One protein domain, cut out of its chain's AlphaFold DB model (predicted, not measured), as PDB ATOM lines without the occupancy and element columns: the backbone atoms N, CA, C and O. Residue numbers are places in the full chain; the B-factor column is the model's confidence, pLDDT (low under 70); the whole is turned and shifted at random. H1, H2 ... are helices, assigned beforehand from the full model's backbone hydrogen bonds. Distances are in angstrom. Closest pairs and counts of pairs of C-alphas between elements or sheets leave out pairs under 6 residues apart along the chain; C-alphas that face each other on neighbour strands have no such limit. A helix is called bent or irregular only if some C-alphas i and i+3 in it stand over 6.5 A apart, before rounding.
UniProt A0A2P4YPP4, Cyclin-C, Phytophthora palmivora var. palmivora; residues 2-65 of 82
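AT A GLANCE: This is residues 2 to 65 of the 82 residues of the protein "Cyclin-C" of Phytophthora palmivora var. palmivora (UniProt A0A2P4YPP4). A small head of H1, H2 and the first part of the long bent helix H3 has one long arm, residues 41 to 65, sticking out of it. H1 packs across H3 in the head, with short H2 beside H1. The printed part has 64 residues, all helix in class, in the order H1, H2, H3; it is extended, with a radius of gyration of the C-alphas of 18.2 A, and spans 61 by 22 by 13 A.

IN THESE COORDINATES: H1, residues 2 to 13, begins at C-alpha 2 (5.697, 21.674, 22.516) and is 16.6 A long. H2 is residues 18 to 22, 6.0 A. H3, residues 29 to 63, was assigned as one helix by its hydrogen bonds but is bent: C-alphas 51 and 54 are 7.3 A apart. Its arms are H3a, residues 29 to 51, 33.3 A, and H3b, residues 54 to 63, 14.7 A, ending at C-alpha 63 (13.115, -14.947, 6.828).

HOW THE PARTS SIT: H1 touches H3a, whose residues 32 to 36 alone take part, only just about perpendicular at 72 degrees; the closest C-alphas, of Ala 5 and Val 36, are 5.3 A apart. H1 touches H2 with residues 8 to 12 alone, closest at the C-alphas of Cys 11 and Ala 18, 5.4 A. H2 and H3a are apart. H3a and H3b stand at a steep tilt of 52 degrees. In H1, H2, H3a and H3b every O i to N i+4 pair is within hydrogen-bond range.

THE WHOLE: The C-alphas farthest apart, of Thr 24 and Pro 65, are 61.1 A apart. The printed part has no cut and no long link. Residues 64 to 65 have pLDDT under 70.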
ATOM      1  N   VAL A   2       6.394  22.956  22.770       89.56
ATOM      2  CA  VAL A   2       5.697  21.674  22.516       89.56
ATOM      3  C   VAL A   2       4.330  21.565  23.212       89.56
ATOM      4  O   VAL A   2       3.338  21.287  22.552       89.56
ATOM      5  N   ALA A   3       4.241  21.886  24.508       91.19
ATOM      6  CA  ALA A   3       2.964  21.866  25.233       91.19
ATOM      7  C   ALA A   3       1.903  22.815  24.636       91.19
ATOM      8  O   ALA A   3       0.724  22.481  24.606       91.19
ATOM      9  N   TYR A   4       2.320  23.974  24.111       91.69
ATOM     10  CA  TYR A   4       1.414  24.900  23.424       91.69
ATOM     11  C   TYR A   4       0.937  24.336  22.083       91.69
ATOM     12  O   TYR A   4      -0.216  24.543  21.732       91.69
ATOM     13  N   ALA A   5       1.789  23.609  21.352       92.62
ATOM     14  CA  ALA A   5       1.404  22.948  20.105       92.62
ATOM     15  C   ALA A   5       0.400  21.816  20.355       92.62
ATOM     16  O   ALA A   5      -0.624  21.759  19.681       92.62
ATOM     17  N   ALA A   6       0.639  20.984  21.373       92.81
ATOM     18  CA  ALA A   6      -0.302  19.947  21.785       92.81
ATOM     19  C   ALA A   6      -1.661  20.550  22.177       92.81
ATOM     20  O   ALA A   6      -2.689  20.142  21.651       92.81
ATOM     21  N   ALA A   7      -1.663  21.594  23.014       93.69
ATOM     22  CA  ALA A   7      -2.888  22.298  23.387       93.69
ATOM     23  C   ALA A   7      -3.591  22.949  22.180       93.69
ATOM     24  O   ALA A   7      -4.815  22.916  22.095       93.69
ATOM     25  N   TYR A   8      -2.837  23.505  21.227       93.75
ATOM     26  CA  TYR A   8      -3.384  24.078  19.994       93.75
ATOM     27  C   TYR A   8      -4.104  23.020  19.146       93.75
ATOM     28  O   TYR A   8      -5.212  23.267  18.666       93.75
ATOM     29  N   ILE A   9      -3.503  21.835  18.998       93.38
ATOM     30  CA  ILE A   9      -4.109  20.689  18.309       93.38
ATOM     31  C   ILE A   9      -5.372  20.240  19.056       93.38
ATOM     32  O   ILE A   9      -6.441  20.205  18.457       93.38
ATOM     33  N   SER A  10      -5.297  20.039  20.376       93.94
ATOM     34  CA  SER A  10      -6.458  19.645  21.185       93.94
ATOM     35  C   SER A  10      -7.613  20.649  21.116       93.94
ATOM     36  O   SER A  10      -8.774  20.249  21.079       93.94
ATOM     37  N   CYS A  11      -7.324  21.954  21.066       94.31
ATOM     38  CA  CYS A  11      -8.352  22.975  20.865       94.31
ATOM     39  C   CYS A  11      -9.054  22.812  19.514       94.31
ATOM     40  O   CYS A  11     -10.281  22.885  19.465       94.31
ATOM     41  N   ARG A  12      -8.298  22.578  18.433       93.69
ATOM     42  CA  ARG A  12      -8.878  22.344  17.102       93.69
ATOM     43  C   ARG A  12      -9.722  21.073  17.071       93.69
ATOM     44  O   ARG A  12     -10.832  21.116  16.551       93.69
ATOM     45  N   ASP A  13      -9.227  19.988  17.657       93.44
ATOM     46  CA  ASP A  13      -9.912  18.690  17.662       93.44
ATOM     47  C   ASP A  13     -11.215  18.727  18.469       93.44
ATOM     48  O   ASP A  13     -12.205  18.105  18.094       93.44
ATOM     49  N   ALA A  14     -11.254  19.525  19.538       95.19
ATOM     50  CA  ALA A  14     -12.463  19.769  20.322       95.19
ATOM     51  C   ALA A  14     -13.423  20.800  19.686       95.19
ATOM     52  O   ALA A  14     -14.428  21.159  20.299       95.19
ATOM     53  N   GLY A  15     -13.136  21.290  18.472       93.62
ATOM     54  CA  GLY A  15     -13.994  22.217  17.728       93.62
ATOM     55  C   GLY A  15     -13.869  23.688  18.137       93.62
ATOM     56  O   GLY A  15     -14.669  24.516  17.699       93.62
ATOM     57  N   TYR A  16     -12.876  24.047  18.955       93.94
ATOM     58  CA  TYR A  16     -12.611  25.442  19.302       93.94
ATOM     59  C   TYR A  16     -11.835  26.160  18.195       93.94
ATOM     60  O   TYR A  16     -10.991  25.586  17.501       93.94
ATOM     61  N   ASN A  17     -12.041  27.474  18.096       92.44
ATOM     62  CA  ASN A  17     -11.185  28.335  17.292       92.44
ATOM     63  C   ASN A  17      -9.839  28.555  18.005       92.44
ATOM     64  O   ASN A  17      -9.660  29.514  18.756       92.44
ATOM     65  N   ALA A  18      -8.886  27.651  17.771       90.00
ATOM     66  CA  ALA A  18      -7.559  27.712  18.379       90.00
ATOM     67  C   ALA A  18      -6.805  29.015  18.049       90.00
ATOM     68  O   ALA A  18      -6.057  29.511  18.887       90.00
ATOM     69  N   GLU A  19      -7.036  29.630  16.882       88.94
ATOM     70  CA  GLU A  19      -6.434  30.932  16.568       88.94
ATOM     71  C   GLU A  19      -6.913  32.029  17.515       88.94
ATOM     72  O   GLU A  19      -6.107  32.822  17.995       88.94
ATOM     73  N   GLN A  20      -8.211  32.044  17.821       90.94
ATOM     74  CA  GLN A  20      -8.795  32.994  18.761       90.94
ATOM     75  C   GLN A  20      -8.322  32.731  20.195       90.94
ATOM     76  O   GLN A  20      -7.986  33.674  20.909       90.94
ATOM     77  N   VAL A  21      -8.258  31.462  20.610       88.25
ATOM     78  CA  VAL A  21      -7.805  31.065  21.955       88.25
ATOM     79  C   VAL A  21      -6.349  31.469  22.192       88.25
ATOM     80  O   VAL A  21      -6.004  31.936  23.274       88.25
ATOM     81  N   PHE A  22      -5.496  31.336  21.177       90.69
ATOM     82  CA  PHE A  22      -4.068  31.627  21.299       90.69
ATOM     83  C   PHE A  22      -3.700  33.072  20.918       90.69
ATOM     84  O   PHE A  22      -2.554  33.469  21.116       90.69
ATOM     85  N   ALA A  23      -4.646  33.887  20.432       88.00
ATOM     86  CA  ALA A  23      -4.407  35.284  20.044       88.00
ATOM     87  C   ALA A  23      -3.969  36.185  21.212       88.00
ATOM     88  O   ALA A  23      -3.288  37.185  21.003       88.00
ATOM     89  N   THR A  24      -4.359  35.840  22.440       85.19
ATOM     90  CA  THR A  24      -4.045  36.607  23.657       85.19
ATOM     91  C   THR A  24      -2.733  36.179  24.314       85.19
ATOM     92  O   THR A  24      -2.297  36.789  25.291       85.19
ATOM     93  N   VAL A  25      -2.088  35.133  23.795       84.12
ATOM     94  CA  VAL A  25      -0.893  34.540  24.390       84.12
ATOM     95  C   VAL A  25       0.346  35.148  23.730       84.12
ATOM     96  O   VAL A  25       0.485  35.133  22.509       84.12
ATOM     97  N   ASN A  26       1.281  35.667  24.533       86.38
ATOM     98  CA  ASN A  26       2.527  36.251  24.026       86.38
ATOM     99  C   ASN A  26       3.545  35.162  23.637       86.38
ATOM    100  O   ASN A  26       4.516  34.899  24.348       86.38
ATOM    101  N   ILE A  27       3.289  34.487  22.520       86.75
ATOM    102  CA  ILE A  27       4.093  33.381  21.994       86.75
ATOM    103  C   ILE A  27       4.411  33.591  20.514       86.75
ATOM    104  O   ILE A  27       3.648  34.193  19.760       86.75
ATOM    105  N   LYS A  28       5.549  33.049  20.071       90.19
ATOM    106  CA  LYS A  28       5.965  33.094  18.662       90.19
ATOM    107  C   LYS A  28       5.058  32.192  17.814       90.19
ATOM    108  O   LYS A  28       5.329  30.997  17.697       90.19
ATOM    109  N   LYS A  29       3.997  32.766  17.232       87.88
ATOM    110  CA  LYS A  29       2.962  32.045  16.463       87.88
ATOM    111  C   LYS A  29       3.539  31.240  15.295       87.88
ATOM    112  O   LYS A  29       3.168  30.089  15.120       87.88
ATOM    113  N   GLU A  30       4.494  31.791  14.552       90.75
ATOM    114  CA  GLU A  30       5.138  31.077  13.435       90.75
ATOM    115  C   GLU A  30       5.848  29.797  13.896       90.75
ATOM    116  O   GLU A  30       5.678  28.733  13.305       90.75
ATOM    117  N   LEU A  31       6.593  29.875  15.005       91.50
ATOM    118  CA  LEU A  31       7.271  28.713  15.581       91.50
ATOM    119  C   LEU A  31       6.268  27.690  16.128       91.50
ATOM    120  O   LEU A  31       6.493  26.491  15.997       91.50
ATOM    121  N   LEU A  32       5.163  28.150  16.725       92.31
ATOM    122  CA  LEU A  32       4.074  27.278  17.162       92.31
ATOM    123  C   LEU A  32       3.491  26.498  15.979       92.31
ATOM    124  O   LEU A  32       3.403  25.278  16.054       92.31
ATOM    125  N   LEU A  33       3.131  27.188  14.894       92.31
ATOM    126  CA  LEU A  33       2.538  26.564  13.710       92.31
ATOM    127  C   LEU A  33       3.501  25.587  13.034       92.31
ATOM    128  O   LEU A  33       3.067  24.519  12.612       92.31
ATOM    129  N   LYS A  34       4.803  25.901  13.004       95.19
ATOM    130  CA  LYS A  34       5.820  24.956  12.533       95.19
ATOM    131  C   LYS A  34       5.799  23.667  13.354       95.19
ATOM    132  O   LYS A  34       5.695  22.591  12.787       95.19
ATOM    133  N   ILE A  35       5.845  23.776  14.683       94.50
ATOM    134  CA  ILE A  35       5.831  22.608  15.577       94.50
ATOM    135  C   ILE A  35       4.521  21.818  15.432       94.50
ATOM    136  O   ILE A  35       4.555  20.595  15.433       94.50
ATOM    137  N   VAL A  36       3.375  22.490  15.282       94.56
ATOM    138  CA  VAL A  36       2.087  21.825  15.014       94.56
ATOM    139  C   VAL A  36       2.144  21.004  13.723       94.56
ATOM    140  O   VAL A  36       1.654  19.881  13.721       94.56
ATOM    141  N   GLY A  37       2.762  21.529  12.659       95.12
ATOM    142  CA  GLY A  37       2.958  20.794  11.407       95.12
ATOM    143  C   GLY A  37       3.777  19.516  11.596       95.12
ATOM    144  O   GLY A  37       3.333  18.450  11.188       95.12
ATOM    145  N   GLU A  38       4.905  19.607  12.305       95.62
ATOM    146  CA  GLU A  38       5.760  18.447  12.624       95.62
ATOM    147  C   GLU A  38       4.993  17.377  13.426       95.62
ATOM    148  O   GLU A  38       5.129  16.183  13.175       95.62
ATOM    149  N   PHE A  39       4.132  17.786  14.369       93.88
ATOM    150  CA  PHE A  39       3.270  16.852  15.105       93.88
ATOM    151  C   PHE A  39       2.268  16.140  14.197       93.88
ATOM    152  O   PHE A  39       2.047  14.942  14.348       93.88
ATOM    153  N   GLN A  40       1.639  16.871  13.279       92.31
ATOM    154  CA  GLN A  40       0.672  16.291  12.351       92.31
ATOM    155  C   GLN A  40       1.340  15.297  11.399       92.31
ATOM    156  O   GLN A  40       0.795  14.218  11.181       92.31
ATOM    157  N   GLU A  41       2.526  15.625  10.891       95.38
ATOM    158  CA  GLU A  41       3.317  14.725  10.049       95.38
ATOM    159  C   GLU A  41       3.712  13.451  10.803       95.38
ATOM    160  O   GLU A  41       3.458  12.352  10.315       95.38
ATOM    161  N   ALA A  42       4.215  13.580  12.035       93.88
ATOM    162  CA  ALA A  42       4.580  12.434  12.864       93.88
ATOM    163  C   ALA A  42       3.396  11.487  13.134       93.88
ATOM    164  O   ALA A  42       3.558  10.269  13.102       93.88
ATOM    165  N   VAL A  43       2.196  12.032  13.366       91.81
ATOM    166  CA  VAL A  43       0.976  11.232  13.567       91.81
ATOM    167  C   VAL A  43       0.570  10.491  12.289       91.81
ATOM    168  O   VAL A  43       0.149   9.336  12.348       91.81
ATOM    169  N   GLU A  44       0.683  11.124  11.121       94.25
ATOM    170  CA  GLU A  44       0.379  10.464   9.845       94.25
ATOM    171  C   GLU A  44       1.401   9.373   9.500       94.25
ATOM    172  O   GLU A  44       1.027   8.298   9.019       94.25
ATOM    173  N   ASP A  45       2.677   9.601   9.799       94.69
ATOM    174  CA  ASP A  45       3.725   8.597   9.639       94.69
ATOM    175  C   ASP A  45       3.529   7.407  10.584       94.69
ATOM    176  O   ASP A  45       3.661   6.257  10.156       94.69
ATOM    177  N   GLU A  46       3.132   7.649  11.835       93.00
ATOM    178  CA  GLU A  46       2.785   6.591  12.787       93.00
ATOM    179  C   GLU A  46       1.619   5.729  12.269       93.00
ATOM    180  O   GLU A  46       1.706   4.499  12.264       93.00
ATOM    181  N   LYS A  47       0.549   6.346  11.748       94.00
ATOM    182  CA  LYS A  47      -0.569   5.606  11.132       94.00
ATOM    183  C   LYS A  47      -0.108   4.750   9.956       94.00
ATOM    184  O   LYS A  47      -0.535   3.601   9.825       94.00
ATOM    185  N   ARG A  48       0.768   5.291   9.101       94.31
ATOM    186  CA  ARG A  48       1.343   4.546   7.972       94.31
ATOM    187  C   ARG A  48       2.148   3.347   8.466       94.31
ATOM    188  O   ARG A  48       2.023   2.266   7.896       94.31
ATOM    189  N   LEU A  49       2.931   3.528   9.529       92.06
ATOM    190  CA  LEU A  49       3.732   2.467  10.133       92.06
ATOM    191  C   LEU A  49       2.851   1.338  10.686       92.06
ATOM    192  O   LEU A  49       3.099   0.173  10.378       92.06
ATOM    193  N   TYR A  50       1.780   1.663  11.418       92.75
ATOM    194  CA  TYR A  50       0.821   0.653  11.881       92.75
ATOM    195  C   TYR A  50       0.143  -0.088  10.722       92.75
ATOM    196  O   TYR A  50      -0.074  -1.295  10.811       92.75
ATOM    197  N   GLY A  51      -0.130   0.596   9.607       92.88
ATOM    198  CA  GLY A  51      -0.706  -0.024   8.411       92.88
ATOM    199  C   GLY A  51       0.182  -1.095   7.765       92.88
ATOM    200  O   GLY A  51      -0.336  -2.015   7.137       92.88
ATOM    201  N   VAL A  52       1.506  -1.007   7.926       91.81
ATOM    202  CA  VAL A  52       2.462  -1.971   7.348       91.81
ATOM    203  C   VAL A  52       3.009  -2.971   8.364       91.81
ATOM    204  O   VAL A  52       3.630  -3.955   7.966       91.81
ATOM    205  N   GLN A  53       2.764  -2.755   9.661       90.69
ATOM    206  CA  GLN A  53       3.335  -3.549  10.749       90.69
ATOM    207  C   GLN A  53       3.020  -5.043  10.617       90.69
ATOM    208  O   GLN A  53       3.930  -5.863  10.707       90.69
ATOM    209  N   ALA A  54       1.758  -5.401  10.365       88.00
ATOM    210  CA  ALA A  54       1.344  -6.801  10.257       88.00
ATOM    211  C   ALA A  54       2.064  -7.531   9.108       88.00
ATOM    212  O   ALA A  54       2.627  -8.601   9.313       88.00
ATOM    213  N   SER A  55       2.127  -6.914   7.924       88.12
ATOM    214  CA  SER A  55       2.821  -7.497   6.765       88.12
ATOM    215  C   SER A  55       4.341  -7.544   6.948       88.12
ATOM    216  O   SER A  55       5.007  -8.429   6.415       88.12
ATOM    217  N   ALA A  56       4.912  -6.585   7.680       87.06
ATOM    218  CA  ALA A  56       6.333  -6.597   8.003       87.06
ATOM    219  C   ALA A  56       6.692  -7.743   8.963       87.06
ATOM    220  O   ALA A  56       7.740  -8.356   8.782       87.06
ATOM    221  N   LEU A  57       5.828  -8.041   9.944       87.12
ATOM    222  CA  LEU A  57       6.004  -9.166  10.870       87.12
ATOM    223  C   LEU A  57       5.889 -10.519  10.159       87.12
ATOM    224  O   LEU A  57       6.769 -11.352  10.332       87.12
ATOM    225  N   GLU A  58       4.886 -10.698   9.297       85.38
ATOM    226  CA  GLU A  58       4.705 -11.923   8.498       85.38
ATOM    227  C   GLU A  58       5.953 -12.244   7.654       85.38
ATOM    228  O   GLU A  58       6.496 -13.342   7.704       85.38
ATOM    229  N   LYS A  59       6.504 -11.244   6.955       85.12
ATOM    230  CA  LYS A  59       7.746 -11.420   6.180       85.12
ATOM    231  C   LYS A  59       8.966 -11.718   7.047       85.12
ATOM    232  O   LYS A  59       9.939 -12.274   6.548       85.12
ATOM    233  N   LEU A  60       8.970 -11.279   8.304       80.88
ATOM    234  CA  LEU A  60      10.067 -11.556   9.225       80.88
ATOM    235  C   LEU A  60      10.062 -13.038   9.627       80.88
ATOM    236  O   LEU A  60      11.128 -13.646   9.683       80.88
ATOM    237  N   GLU A  61       8.879 -13.614   9.851       78.06
ATOM    238  CA  GLU A  61       8.693 -15.042  10.144       78.06
ATOM    239  C   GLU A  61       9.176 -15.926   8.983       78.06
ATOM    240  O   GLU A  61       9.838 -16.931   9.222       78.06
ATOM    241  N   ASP A  62       8.964 -15.503   7.732       76.69
ATOM    242  CA  ASP A  62       9.468 -16.215   6.546       76.69
ATOM    243  C   ASP A  62      11.005 -16.193   6.412       76.69
ATOM    244  O   ASP A  62      11.595 -17.052   5.751       76.69
ATOM    245  N   ILE A  63      11.668 -15.181   6.984       76.44
ATOM    246  CA  ILE A  63      13.115 -14.947   6.828       76.44
ATOM    247  C   ILE A  63      13.915 -15.522   8.000       76.44
ATOM    248  O   ILE A  63      15.083 -15.873   7.816       76.44
ATOM    249  N   ILE A  64      13.334 -15.607   9.198       68.19
ATOM    250  CA  ILE A  64      14.019 -16.152  10.371       68.19
ATOM    251  C   ILE A  64      13.903 -17.684  10.334       68.19
ATOM    252  O   ILE A  64      12.822 -18.208  10.595       68.19
ATOM    253  N   PRO A  65      14.987 -18.437  10.059       61.03
ATOM    254  CA  PRO A  65      14.976 -19.870  10.313       61.03
ATOM    255  C   PRO A  65      14.722 -20.092  11.805       61.03
ATOM    256  O   PRO A  65      15.358 -19.458  12.648       61.03
TER     257      PRO A  65